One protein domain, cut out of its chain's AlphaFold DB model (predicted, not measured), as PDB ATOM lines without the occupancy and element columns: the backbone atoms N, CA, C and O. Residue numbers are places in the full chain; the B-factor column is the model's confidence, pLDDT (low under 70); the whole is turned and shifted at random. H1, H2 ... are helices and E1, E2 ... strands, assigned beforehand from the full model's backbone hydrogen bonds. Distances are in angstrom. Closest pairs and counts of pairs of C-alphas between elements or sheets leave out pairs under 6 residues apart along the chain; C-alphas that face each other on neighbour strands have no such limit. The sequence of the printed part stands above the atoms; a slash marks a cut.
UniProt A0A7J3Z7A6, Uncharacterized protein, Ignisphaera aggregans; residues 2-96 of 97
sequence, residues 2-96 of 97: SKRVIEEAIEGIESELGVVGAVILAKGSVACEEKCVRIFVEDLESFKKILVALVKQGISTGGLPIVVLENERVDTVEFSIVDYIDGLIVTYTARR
ATOM      1  N   SER A   2     -32.547  21.105  84.591       66.12
ATOM      2  CA  SER A   2     -31.075  21.038  84.695       66.12
ATOM      3  C   SER A   2     -30.270  21.024  83.381       66.12
ATOM      4  O   SER A   2     -29.221  21.657  83.330       66.12
ATOM      5  N   LYS A   3     -30.743  20.356  82.319       74.75
ATOM      6  CA  LYS A   3     -30.006  20.218  81.043       74.75
ATOM      7  C   LYS A   3     -29.707  21.557  80.368       74.75
ATOM      8  O   LYS A   3     -28.571  21.823  79.997       74.75
ATOM      9  N   ARG A   4     -30.719  22.426  80.301       84.25
ATOM     10  CA  ARG A   4     -30.636  23.740  79.649       84.25
ATOM     11  C   ARG A   4     -29.572  24.632  80.288       84.25
ATOM     12  O   ARG A   4     -28.850  25.326  79.594       84.25
ATOM     13  N   VAL A   5     -29.423  24.539  81.608       86.69
ATOM     14  CA  VAL A   5     -28.439  25.319  82.366       86.69
ATOM     15  C   VAL A   5     -27.002  24.862  82.087       86.69
ATOM     16  O   VAL A   5     -26.078  25.673  82.138       86.69
ATOM     17  N   ILE A   6     -26.797  23.571  81.809       89.38
ATOM     18  CA  ILE A   6     -25.488  23.034  81.414       89.38
ATOM     19  C   ILE A   6     -25.176  23.398  79.962       89.38
ATOM     20  O   ILE A   6     -24.053  23.801  79.681       89.38
ATOM     21  N   GLU A   7     -26.161  23.327  79.065       91.56
ATOM     22  CA  GLU A   7     -26.022  23.774  77.671       91.56
ATOM     23  C   GLU A   7     -25.662  25.267  77.600       91.56
ATOM     24  O   GLU A   7     -24.656  25.618  76.993       91.56
ATOM     25  N   GLU A   8     -26.383  26.130  78.322       92.00
ATOM     26  CA  GLU A   8     -26.079  27.567  78.421       92.00
ATOM     27  C   GLU A   8     -24.679  27.830  78.997       92.00
ATOM     28  O   GLU A   8     -23.994  28.770  78.594       92.00
ATOM     29  N   ALA A   9     -24.230  27.003  79.945       89.94
ATOM     30  CA  ALA A   9     -22.883  27.113  80.488       89.94
ATOM     31  C   ALA A   9     -21.822  26.738  79.450       89.94
ATOM     32  O   ALA A   9     -20.821  27.436  79.339       89.94
ATOM     33  N   ILE A  10     -22.043  25.666  78.687       93.38
ATOM     34  CA  ILE A  10     -21.151  25.242  77.605       93.38
ATOM     35  C   ILE A  10     -21.066  26.332  76.534       93.38
ATOM     36  O   ILE A  10     -19.965  26.766  76.204       93.38
ATOM     37  N   GLU A  11     -22.207  26.829  76.058       93.94
ATOM     38  CA  GLU A  11     -22.268  27.909  75.067       93.94
ATOM     39  C   GLU A  11     -21.563  29.179  75.566       93.94
ATOM     40  O   GLU A  11     -20.827  29.825  74.817       93.94
ATOM     41  N   GLY A  12     -21.737  29.523  76.847       92.38
ATOM     42  CA  GLY A  12     -21.051  30.651  77.475       92.38
ATOM     43  C   GLY A  12     -19.528  30.493  77.486       92.38
ATOM     44  O   GLY A  12     -18.816  31.436  77.145       92.38
ATOM     45  N   ILE A  13     -19.032  29.298  77.822       90.56
ATOM     46  CA  ILE A  13     -17.595  28.977  77.824       90.56
ATOM     47  C   ILE A  13     -17.022  29.060  76.408       90.56
ATOM     48  O   ILE A  13     -15.978  29.672  76.195       90.56
ATOM     49  N   GLU A  14     -17.707  28.460  75.439       92.31
ATOM     50  CA  GLU A  14     -17.306  28.460  74.031       92.31
ATOM     51  C   GLU A  14     -17.242  29.878  73.454       92.31
ATOM     52  O   GLU A  14     -16.259  30.250  72.807       92.31
ATOM     53  N   SER A  15     -18.237  30.706  73.775       93.50
ATOM     54  CA  SER A  15     -18.281  32.118  73.394       93.50
ATOM     55  C   SER A  15     -17.154  32.940  74.033       93.50
ATOM     56  O   SER A  15     -16.461  33.674  73.330       93.50
ATOM     57  N   GLU A  16     -16.914  32.789  75.345       90.12
ATOM     58  CA  GLU A  16     -15.844  33.502  76.065       90.12
ATOM     59  C   GLU A  16     -14.458  33.176  75.495       90.12
ATOM     60  O   GLU A  16     -13.597  34.050  75.382       90.12
ATOM     61  N   LEU A  17     -14.242  31.913  75.127       87.12
ATOM     62  CA  LEU A  17     -12.954  31.423  74.645       87.12
ATOM     63  C   LEU A  17     -12.796  31.518  73.120       87.12
ATOM     64  O   LEU A  17     -11.707  31.252  72.611       87.12
ATOM     65  N   GLY A  18     -13.849  31.896  72.391       90.12
ATOM     66  CA  GLY A  18     -13.833  31.993  70.930       90.12
ATOM     67  C   GLY A  18     -13.590  30.650  70.231       90.12
ATOM     68  O   GLY A  18     -12.972  30.615  69.168       90.12
ATOM     69  N   VAL A  19     -14.047  29.548  70.829       88.50
ATOM     70  CA  VAL A  19     -13.891  28.177  70.316       88.50
ATOM     71  C   VAL A  19     -15.249  27.505  70.204       88.50
ATOM     72  O   VAL A  19     -16.090  27.673  71.072       88.50
ATOM     73  N   VAL A  20     -15.453  26.719  69.147       90.06
ATOM     74  CA  VAL A  20     -16.708  25.995  68.897       90.06
ATOM     75  C   VAL A  20     -16.462  24.501  69.044       90.06
ATOM     76  O   VAL A  20     -15.493  23.983  68.483       90.06
ATOM     77  N   GLY A  21     -17.346  23.806  69.759       88.88
ATOM     78  CA  GLY A  21     -17.232  22.363  69.974       88.88
ATOM     79  C   GLY A  21     -16.086  21.981  70.912       88.88
ATOM     80  O   GLY A  21     -15.510  20.902  70.778       88.88
ATOM     81  N   ALA A  22     -15.734  22.865  71.846       91.81
ATOM     82  CA  ALA A  22     -14.758  22.583  72.890       91.81
ATOM     83  C   ALA A  22     -15.324  21.619  73.942       91.81
ATOM     84  O   ALA A  22     -14.558  20.884  74.571       91.81
ATOM     85  N   VAL A  23     -16.650  21.596  74.117       94.69
ATOM     86  CA  VAL A  23     -17.330  20.680  75.036       94.69
ATOM     87  C   VAL A  23     -18.427  19.907  74.313       94.69
ATOM     88  O   VAL A  23     -19.257  20.475  73.612       94.69
ATOM     89  N   ILE A  24     -18.470  18.593  74.527       93.44
ATOM     90  CA  ILE A  24     -19.540  17.722  74.035       93.44
ATOM     91  C   ILE A  24     -20.407  17.282  75.210       93.44
ATOM     92  O   ILE A  24     -19.920  16.626  76.130       93.44
ATOM     93  N   LEU A  25     -21.706  17.581  75.142       94.25
ATOM     94  CA  LEU A  25     -22.714  17.009  76.032       94.25
ATOM     95  C   LEU A  25     -23.284  15.726  75.411       94.25
ATOM     96  O   LEU A  25     -23.868  15.763  74.328       94.25
ATOM     97  N   ALA A  26     -23.140  14.592  76.095       93.00
ATOM     98  CA  ALA A  26     -23.617  13.294  75.620       93.00
ATOM     99  C   ALA A  26     -24.412  12.552  76.699       93.00
ATOM    100  O   ALA A  26     -24.124  12.672  77.885       93.00
ATOM    101  N   LYS A  27     -25.394  11.736  76.302       94.06
ATOM    102  CA  LYS A  27     -26.071  10.832  77.242       94.06
ATOM    103  C   LYS A  27     -25.169   9.643  77.560       94.06
ATOM    104  O   LYS A  27     -24.656   9.006  76.642       94.06
ATOM    105  N   GLY A  28     -25.020   9.304  78.836       91.81
ATOM    106  CA  GLY A  28     -24.244   8.135  79.236       91.81
ATOM    107  C   GLY A  28     -23.912   8.105  80.720       91.81
ATOM    108  O   GLY A  28     -24.160   9.058  81.449       91.81
ATOM    109  N   SER A  29     -23.323   7.000  81.164       87.56
ATOM    110  CA  SER A  29     -22.804   6.844  82.522       87.56
ATOM    111  C   SER A  29     -21.299   6.633  82.492       87.56
ATOM    112  O   SER A  29     -20.798   5.891  81.649       87.56
ATOM    113  N   VAL A  30     -20.584   7.216  83.452       84.25
ATOM    114  CA  VAL A  30     -19.152   6.958  83.601       84.25
ATOM    115  C   VAL A  30     -18.940   5.611  84.289       84.25
ATOM    116  O   VAL A  30     -19.299   5.450  85.459       84.25
ATOM    117  N   ALA A  31     -18.318   4.673  83.579       79.25
ATOM    118  CA  ALA A  31     -17.711   3.485  84.164       79.25
ATOM    119  C   ALA A  31     -16.199   3.717  84.241       79.25
ATOM    120  O   ALA A  31     -15.579   4.060  83.239       79.25
ATOM    121  N   CYS A  32     -15.616   3.565  85.429       73.50
ATOM    122  CA  CYS A  32     -14.169   3.589  85.594       73.50
ATOM    123  C   CYS A  32     -13.721   2.282  86.240       73.50
ATOM    124  O   CYS A  32     -14.091   2.002  87.381       73.50
ATOM    125  N   GLU A  33     -12.964   1.485  85.487       66.62
ATOM    126  CA  GLU A  33     -12.511   0.155  85.899       66.62
ATOM    127  C   GLU A  33     -11.145   0.194  86.621       66.62
ATOM    128  O   GLU A  33     -10.889  -0.660  87.466       66.62
ATOM    129  N   GLU A  34     -10.309   1.225  86.401       61.31
ATOM    130  CA  GLU A  34      -9.008   1.407  87.077       61.31
ATOM    131  C   GLU A  34      -8.748   2.868  87.513       61.31
ATOM    132  O   GLU A  34      -8.950   3.797  86.743       61.31
ATOM    133  N   LYS A  35      -8.286   3.063  88.763       73.25
ATOM    134  CA  LYS A  35      -7.710   4.288  89.383       73.25
ATOM    135  C   LYS A  35      -8.150   5.672  88.848       73.25
ATOM    136  O   LYS A  35      -7.304   6.548  88.685       73.25
ATOM    137  N   CYS A  36      -9.447   5.935  88.685       84.44
ATOM    138  CA  CYS A  36      -9.898   7.315  88.484       84.44
ATOM    139  C   CYS A  36      -9.936   8.099  89.796       84.44
ATOM    140  O   CYS A  36     -10.393   7.597  90.829       84.44
ATOM    141  N   VAL A  37      -9.550   9.369  89.734       88.31
ATOM    142  CA  VAL A  37      -9.872  10.337  90.782       88.31
ATOM    143  C   VAL A  37     -11.292  10.824  90.529       88.31
ATOM    144  O   VAL A  37     -11.592  11.351  89.459       88.31
ATOM    145  N   ARG A  38     -12.186  10.643  91.507       90.31
ATOM    146  CA  ARG A  38     -13.571  11.110  91.407       90.31
ATOM    147  C   ARG A  38     -13.826  12.238  92.392       90.31
ATOM    148  O   ARG A  38     -13.656  12.062  93.596       90.31
ATOM    149  N   ILE A  39     -14.244  13.381  91.866       92.06
ATOM    150  CA  ILE A  39     -14.597  14.573  92.632       92.06
ATOM    151  C   ILE A  39     -16.102  14.776  92.510       92.06
ATOM    152  O   ILE A  39     -16.643  14.849  91.408       92.06
ATOM    153  N   PHE A  40     -16.781  14.876  93.646       94.44
ATOM    154  CA  PHE A  40     -18.195  15.226  93.699       94.44
ATOM    155  C   PHE A  40     -18.314  16.692  94.090       94.44
ATOM    156  O   PHE A  40     -17.718  17.114  95.079       94.44
ATOM    157  N   VAL A  41     -19.064  17.458  93.305       95.25
ATOM    158  CA  VAL A  41     -19.348  18.866  93.590       95.25
ATOM    159  C   VAL A  41     -20.825  19.031  93.917       95.25
ATOM    160  O   VAL A  41     -21.697  18.485  93.240       95.25
ATOM    161  N   GLU A  42     -21.095  19.763  94.994       90.69
ATOM    162  CA  GLU A  42     -22.446  19.928  95.536       90.69
ATOM    163  C   GLU A  42     -23.234  21.025  94.815       90.69
ATOM    164  O   GLU A  42     -24.463  20.994  94.792       90.69
ATOM    165  N   ASP A  43     -22.534  21.975  94.193       91.38
ATOM    166  CA  ASP A  43     -23.130  23.118  93.521       91.38
ATOM    167  C   ASP A  43     -22.702  23.224  92.051       91.38
ATOM    168  O   ASP A  43     -21.604  22.842  91.630       91.38
ATOM    169  N   LEU A  44     -23.615  23.777  91.261       90.75
ATOM    170  CA  LEU A  44     -23.449  23.967  89.829       90.75
ATOM    171  C   LEU A  44     -22.321  24.957  89.489       90.75
ATOM    172  O   LEU A  44     -21.683  24.822  88.448       90.75
ATOM    173  N   GLU A  45     -22.078  25.963  90.324       92.06
ATOM    174  CA  GLU A  45     -21.091  27.007  90.038       92.06
ATOM    175  C   GLU A  45     -19.664  26.446  90.119       92.06
ATOM    176  O   GLU A  45     -18.833  26.702  89.246       92.06
ATOM    177  N   SER A  46     -19.393  25.604  91.115       94.06
ATOM    178  CA  SER A  46     -18.152  24.836  91.229       94.06
ATOM    179  C   SER A  46     -17.954  23.909  90.030       94.06
ATOM    180  O   SER A  46     -16.864  23.873  89.457       94.06
ATOM    181  N   PHE A  47     -19.011  23.217  89.589       94.69
ATOM    182  CA  PHE A  47     -18.967  22.379  88.388       94.69
ATOM    183  C   PHE A  47     -18.568  23.180  87.139       94.69
ATOM    184  O   PHE A  47     -17.661  22.777  86.409       94.69
ATOM    185  N   LYS A  48     -19.188  24.347  86.922       92.88
ATOM    186  CA  LYS A  48     -18.875  25.241  85.795       92.88
ATOM    187  C   LYS A  48     -17.429  25.724  85.829       92.88
ATOM    188  O   LYS A  48     -16.750  25.685  84.807       92.88
ATOM    189  N   LYS A  49     -16.932  26.144  86.996       93.06
ATOM    190  CA  LYS A  49     -15.540  26.600  87.157       93.06
ATOM    191  C   LYS A  49     -14.533  25.510  86.807       93.06
ATOM    192  O   LYS A  49     -13.531  25.798  86.156       93.06
ATOM    193  N   ILE A  50     -14.810  24.270  87.205       94.00
ATOM    194  CA  ILE A  50     -13.961  23.130  86.857       94.00
ATOM    195  C   ILE A  50     -14.020  22.855  85.353       94.00
ATOM    196  O   ILE A  50     -12.972  22.686  84.736       94.00
ATOM    197  N   LEU A  51     -15.207  22.892  84.740       94.12
ATOM    198  CA  LEU A  51     -15.345  22.740  83.290       94.12
ATOM    199  C   LEU A  51     -14.533  23.796  82.526       94.12
ATOM    200  O   LEU A  51     -13.779  23.445  81.626       94.12
ATOM    201  N   VAL A  52     -14.611  25.069  82.928       93.50
ATOM    202  CA  VAL A  52     -13.799  26.157  82.351       93.50
ATOM    203  C   VAL A  52     -12.305  25.854  82.462       93.50
ATOM    204  O   VAL A  52     -11.566  26.029  81.492       93.50
ATOM    205  N   ALA A  53     -11.843  25.425  83.639       92.44
ATOM    206  CA  ALA A  53     -10.436  25.115  83.870       92.44
ATOM    207  C   ALA A  53      -9.954  23.970  82.963       92.44
ATOM    208  O   ALA A  53      -8.920  24.109  82.309       92.44
ATOM    209  N   LEU A  54     -10.741  22.896  82.861       92.44
ATOM    210  CA  LEU A  54     -10.436  21.743  82.013       92.44
ATOM    211  C   LEU A  54     -10.459  22.098  80.524       92.44
ATOM    212  O   LEU A  54      -9.582  21.667  79.785       92.44
ATOM    213  N   VAL A  55     -11.387  22.946  80.072       92.94
ATOM    214  CA  VAL A  55     -11.395  23.431  78.682       92.94
ATOM    215  C   VAL A  55     -10.148  24.266  78.385       92.94
ATOM    216  O   VAL A  55      -9.488  24.038  77.374       92.94
ATOM    217  N   LYS A  56      -9.765  25.194  79.274       92.06
ATOM    218  CA  LYS A  56      -8.539  26.002  79.115       92.06
ATOM    219  C   LYS A  56      -7.280  25.126  79.071       92.06
ATOM    220  O   LYS A  56      -6.388  25.373  78.254       92.06
ATOM    221  N   GLN A  57      -7.222  24.090  79.909       90.56
ATOM    222  CA  GLN A  57      -6.161  23.084  79.868       90.56
ATOM    223  C   GLN A  57      -6.177  22.328  78.534       90.56
ATOM    224  O   GLN A  57      -5.149  22.288  77.865       90.56
ATOM    225  N   GLY A  58      -7.334  21.818  78.107       90.19
ATOM    226  CA  GLY A  58      -7.506  21.095  76.846       90.19
ATOM    227  C   GLY A  58      -7.089  21.908  75.620       90.19
ATOM    228  O   GLY A  58      -6.425  21.371  74.738       90.19
ATOM    229  N   ILE A  59      -7.382  23.214  75.581       89.81
ATOM    230  CA  ILE A  59      -6.886  24.125  74.531       89.81
ATOM    231  C   ILE A  59      -5.351  24.133  74.501       89.81
ATOM    232  O   ILE A  59      -4.746  24.083  73.433       89.81
ATOM    233  N   SER A  60      -4.722  24.186  75.675       89.06
ATOM    234  CA  SER A  60      -3.266  24.293  75.805       89.06
ATOM    235  C   SER A  60      -2.541  22.976  75.502       89.06
ATOM    236  O   SER A  60      -1.393  23.000  75.062       89.06
ATOM    237  N   THR A  61      -3.189  21.831  75.736       88.38
ATOM    238  CA  THR A  61      -2.599  20.490  75.579       88.38
ATOM    239  C   THR A  61      -3.073  19.744  74.331       88.38
ATOM    240  O   THR A  61      -2.551  18.671  74.034       88.38
ATOM    241  N   GLY A  62      -4.049  20.284  73.594       85.31
ATOM    242  CA  GLY A  62      -4.720  19.580  72.497       85.31
ATOM    243  C   GLY A  62      -5.699  18.494  72.967       85.31
ATOM    244  O   GLY A  62      -6.099  17.657  72.165       85.31
ATOM    245  N   GLY A  63      -6.091  18.501  74.244       84.81
ATOM    246  CA  GLY A  63      -6.995  17.526  74.871       84.81
ATOM    247  C   GLY A  63      -8.489  17.796  74.663       84.81
ATOM    248  O   GLY A  63      -9.301  17.360  75.472       84.81
ATOM    249  N   LEU A  64      -8.862  18.554  73.629       89.56
ATOM    250  CA  LEU A  64     -10.260  18.798  73.273       89.56
ATOM    251  C   LEU A  64     -10.801  17.703  72.331       89.56
ATOM    252  O   LEU A  64     -10.029  17.136  71.554       89.56
ATOM    253  N   PRO A  65     -12.124  17.457  72.319       91.62
ATOM    254  CA  PRO A  65     -13.152  18.092  73.149       91.62
ATOM    255  C   PRO A  65     -13.232  17.495  74.561       91.62
ATOM    256  O   PRO A  65     -13.009  16.302  74.758       91.62
ATOM    257  N   ILE A  66     -13.635  18.314  75.533       92.75
ATOM    258  CA  ILE A  66     -14.001  17.829  76.867       92.75
ATOM    259  C   ILE A  66     -15.391  17.191  76.796       92.75
ATOM    260  O   ILE A  66     -16.318  17.766  76.227       92.75
ATOM    261  N   VAL A  67     -15.563  16.007  77.385       93.31
ATOM    262  CA  VAL A  67     -16.849  15.298  77.377       93.31
ATOM    263  C   VAL A  67     -17.571  15.499  78.705       93.31
ATOM    264  O   VAL A  67     -17.026  15.216  79.771       93.31
ATOM    265  N   VAL A  68     -18.825  15.937  78.628       95.25
ATOM    266  CA  VAL A  68     -19.769  15.976  79.746       95.25
ATOM    267  C   VAL A  68     -20.846  14.924  79.503       95.25
ATOM    268  O   VAL A  68     -21.584  14.989  78.521       95.25
ATOM    269  N   LEU A  69     -20.941  13.945  80.397       95.12
ATOM    270  CA  LEU A  69     -21.969  12.910  80.354       95.12
ATOM    271  C   LEU A  69     -23.178  13.306  81.196       95.12
ATOM    272  O   LEU A  69     -23.035  13.632  82.370       95.12
ATOM    273  N   GLU A  70     -24.362  13.227  80.602       94.38
ATOM    274  CA  GLU A  70     -25.661  13.360  81.253       94.38
ATOM    275  C   GLU A  70     -26.241  11.965  81.523       94.38
ATOM    276  O   GLU A  70     -26.527  11.197  80.597       94.38
ATOM    277  N   ASN A  71     -26.452  11.652  82.800       94.12
ATOM    278  CA  ASN A  71     -27.096  10.429  83.256       94.12
ATOM    279  C   ASN A  71     -28.401  10.765  83.987       94.12
ATOM    280  O   ASN A  71     -28.409  11.236  85.129       94.12
ATOM    281  N   GLU A  72     -29.520  10.519  83.316       91.38
ATOM    282  CA  GLU A  72     -30.853  10.732  83.867       91.38
ATOM    283  C   GLU A  72     -31.243   9.568  84.788       91.38
ATOM    284  O   GLU A  72     -31.385   8.427  84.351       91.38
ATOM    285  N   ARG A  73     -31.466   9.863  86.072       87.62
ATOM    286  CA  ARG A  73     -32.051   8.932  87.047       87.62
ATOM    287  C   ARG A  73     -33.515   9.298  87.301       87.62
ATOM    288  O   ARG A  73     -34.034  10.258  86.737       87.62
ATOM    289  N   VAL A  74     -34.190   8.517  88.148       86.81
ATOM    290  CA  VAL A  74     -35.620   8.703  88.459       86.81
ATOM    291  C   VAL A  74     -35.883  10.130  88.966       86.81
ATOM    292  O   VAL A  74     -36.618  10.870  88.311       86.81
ATOM    293  N   ASP A  75     -35.172  10.555  90.015       90.06
ATOM    294  CA  ASP A  75     -35.404  11.845  90.696       90.06
ATOM    295  C   ASP A  75     -34.276  12.872  90.501       90.06
ATOM    296  O   ASP A  75     -34.348  14.011  90.970       90.06
ATOM    297  N   THR A  76     -33.195  12.479  89.830       90.25
ATOM    298  CA  THR A  76     -31.988  13.298  89.696       90.25
ATOM    299  C   THR A  76     -31.420  13.228  88.289       90.25
ATOM    300  O   THR A  76     -31.629  12.259  87.563       90.25
ATOM    301  N   VAL A  77     -30.643  14.238  87.920       91.56
ATOM    302  CA  VAL A  77     -29.799  14.231  86.726       91.56
ATOM    303  C   VAL A  77     -28.358  14.401  87.178       91.56
ATOM    304  O   VAL A  77     -28.038  15.347  87.896       91.56
ATOM    305  N   GLU A  78     -27.505  13.463  86.792       93.25
ATOM    306  CA  GLU A  78     -26.078  13.473  87.097       93.25
ATOM    307  C   GLU A  78     -25.312  13.956  85.861       93.25
ATOM    308  O   GLU A  78     -25.481  13.407  84.774       93.25
ATOM    309  N   PHE A  79     -24.475  14.977  86.027       94.94
ATOM    310  CA  PHE A  79     -23.563  15.476  85.004       94.94
ATOM    311  C   PHE A  79     -22.139  15.130  85.405       94.94
ATOM    312  O   PHE A  79     -21.722  15.452  86.516       94.94
ATOM    313  N   SER A  80     -21.389  14.481  84.520       95.12
ATOM    314  CA  SER A  80     -20.003  14.098  84.781       95.12
ATOM    315  C   SER A  80     -19.070  14.628  83.703       95.12
ATOM    316  O   SER A  80     -19.207  14.248  82.547       95.12
ATOM    317  N   ILE A  81     -18.108  15.469  84.079       95.00
ATOM    318  CA  ILE A  81     -16.983  15.828  83.210       95.00
ATOM    319  C   ILE A  81     -16.001  14.663  83.237       95.00
ATOM    320  O   ILE A  81     -15.664  14.187  84.325       95.00
ATOM    321  N   VAL A  82     -15.561  14.209  82.067       89.44
ATOM    322  CA  VAL A  82     -14.603  13.110  81.947       89.44
ATOM    323  C   VAL A  82     -13.327  13.608  81.290       89.44
ATOM    324  O   VAL A  82     -13.325  13.956  80.110       89.44
ATOM    325  N   ASP A  83     -12.248  13.609  82.064       84.88
ATOM    326  CA  ASP A  83     -10.890  13.780  81.570       84.88
ATOM    327  C   ASP A  83     -10.209  12.407  81.517       84.88
ATOM    328  O   ASP A  83      -9.772  11.850  82.528       84.88
ATOM    329  N   TYR A  84     -10.162  11.842  80.312       73.25
ATOM    330  CA  TYR A  84      -9.567  10.530  80.066       73.25
ATOM    331  C   TYR A  84      -8.036  10.548  80.099       73.25
ATOM    332  O   TYR A  84      -7.436   9.478  80.171       73.25
ATOM    333  N   ILE A  85      -7.403  11.724  80.021       74.88
ATOM    334  CA  ILE A  85      -5.941  11.850  80.024       74.88
ATOM    335  C   ILE A  85      -5.429  11.656  81.450       74.88
ATOM    336  O   ILE A  85      -4.567  10.811  81.687       74.88
ATOM    337  N   ASP A  86      -6.014  12.392  82.394       75.81
ATOM    338  CA  ASP A  86      -5.601  12.383  83.801       75.81
ATOM    339  C   ASP A  86      -6.432  11.415  84.670       75.81
ATOM    340  O   ASP A  86      -6.170  11.252  85.864       75.81
ATOM    341  N   GLY A  87      -7.439  10.751  84.089       82.06
ATOM    342  CA  GLY A  87      -8.330   9.837  84.811       82.06
ATOM    343  C   GLY A  87      -9.194  10.558  85.850       82.06
ATOM    344  O   GLY A  87      -9.485  10.006  86.913       82.06
ATOM    345  N   LEU A  88      -9.580  11.805  85.572       88.25
ATOM    346  CA  LEU A  88     -10.371  12.644  86.468       88.25
ATOM    347  C   LEU A  88     -11.844  12.641  86.048       88.25
ATOM    348  O   LEU A  88     -12.196  12.897  84.897       88.25
ATOM    349  N   ILE A  89     -12.722  12.395  87.018       92.69
ATOM    350  CA  ILE A  89     -14.173  12.459  86.845       92.69
ATOM    351  C   ILE A  89     -14.734  13.462  87.842       92.69
ATOM    352  O   ILE A  89     -14.572  13.298  89.052       92.69
ATOM    353  N   VAL A  90     -15.439  14.473  87.344       95.00
ATOM    354  CA  VAL A  90     -16.068  15.501  88.182       95.00
ATOM    355  C   VAL A  90     -17.569  15.390  88.022       95.00
ATOM    356  O   VAL A  90     -18.080  15.600  86.927       95.00
ATOM    357  N   THR A  91     -18.276  15.055  89.097       95.38
ATOM    358  CA  THR A  91     -19.710  14.765  89.065       95.38
ATOM    359  C   THR A  91     -20.512  15.815  89.839       95.38
ATOM    360  O   THR A  91     -20.268  16.034  91.025       95.38
ATOM    361  N   TYR A  92     -21.512  16.406  89.184       94.62
ATOM    362  CA  TYR A  92     -22.550  17.260  89.769       94.62
ATOM    363  C   TYR A  92     -23.911  16.563  89.668       94.62
ATOM    364  O   TYR A  92     -24.257  16.028  88.617       94.62
ATOM    365  N   THR A  93     -24.702  16.575  90.743       93.50
ATOM    366  CA  THR A  93     -26.051  15.984  90.747       93.50
ATOM    367  C   THR A  93     -27.106  17.056  90.984       93.50
ATOM    368  O   THR A  93     -27.162  17.654  92.053       93.50
ATOM    369  N   ALA A  94     -27.986  17.255  90.005       89.75
ATOM    370  CA  ALA A  94     -29.148  18.126  90.116       89.75
ATOM    371  C   ALA A  94     -30.404  17.310  90.453       89.75
ATOM    372  O   ALA A  94     -30.605  16.217  89.919       89.75
ATOM    373  N   ARG A  95     -31.294  17.844  91.295       84.75
ATOM    374  CA  ARG A  95     -32.633  17.263  91.499       84.75
ATOM    375  C   ARG A  95     -33.564  17.647  90.345       84.75
ATOM    376  O   ARG A  95     -33.445  18.740  89.788       84.75
ATOM    377  N   ARG A  96     -34.472  16.742  89.967       74.31
ATOM    378  CA  ARG A  96     -35.568  17.042  89.038       74.31
ATOM    379  C   ARG A  96     -36.656  17.794  89.807       74.31
ATOM    380  O   ARG A  96     -37.417  17.180  90.544       74.31
TER     381      ARG A  96
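AT A GLANCE: This is residues 2 to 96 of the 97 residues of an uncharacterized protein of Ignisphaera aggregans (UniProt A0A7J3Z7A6). One twisted sheet of five strands makes a wall with both helices, H1 and H2, over the same face, in two layers; the other face has no named helix. Look for 95 printed residues in the order H1 E1 E2 H2 E3 E4 E5, with a mixed sheet ordered E1 E3 E4 E5 E2 and the class mixed, helices and strands. The whole is compact, with a radius of gyration of the C-alphas of 12.6 A and spans of 36 by 32 by 21 A.

HOW THE PARTS SIT: Start at E3, residues 66 to 72, E4, residues 76 to 83, and E5, residues 88 to 95: a meander of two hairpins, each strand the antiparallel neighbour of the one before. Within hydrogen-bond range are N 69 and O 80, 2.8 A, and N 79 and O 92, 2.8 A. Edge strand E1, residues 23 to 27, is parallel to E3, with N 24 and O 66 at 2.9 A; edge strand E2, residues 37 to 41, is parallel to E5, with N 39 and O 89 at 2.8 A. H2, residues 44 to 61, lies over E4 and E5 at a height over the sheet of 8.8 A, along the strands; its closest C-alphas to E5 are Phe 47 and Tyr 92, 6.4 A. E2, H2 and E3 form a split strand-helix-strand unit, its strands running the same way with E4 and E5 between, and a right-handed crossover. H1, residues 2 to 17, lies over E4 at 7.9 A height over the sheet. H1 and H2 are close but not clearly touching, Ile 13 and Val 52 having the closest C-alphas at 6.5 A, with a steep tilt of 39 degrees, the same way. Every O i to N i+4 pair is within hydrogen-bond range in H1 and H2.

IN THESE COORDINATES: Find C-alpha 2 at (-31.075, 21.038, 84.695); H1 runs 23.2 A from there. H2 spans 25.5 A, E1 13.4 A, E2 13.1 A, E3 19.6 A, E4 22.6 A and E5 23.3 A, ending at C-alpha 95, (-32.633, 17.263, 91.499).

THE WHOLE: The two C-alphas farthest apart are those of Ser 60 and Val 74, 38.1 A. The printed part has no cut and no long link; confidence is under 70 at residues 2, 33 and 34.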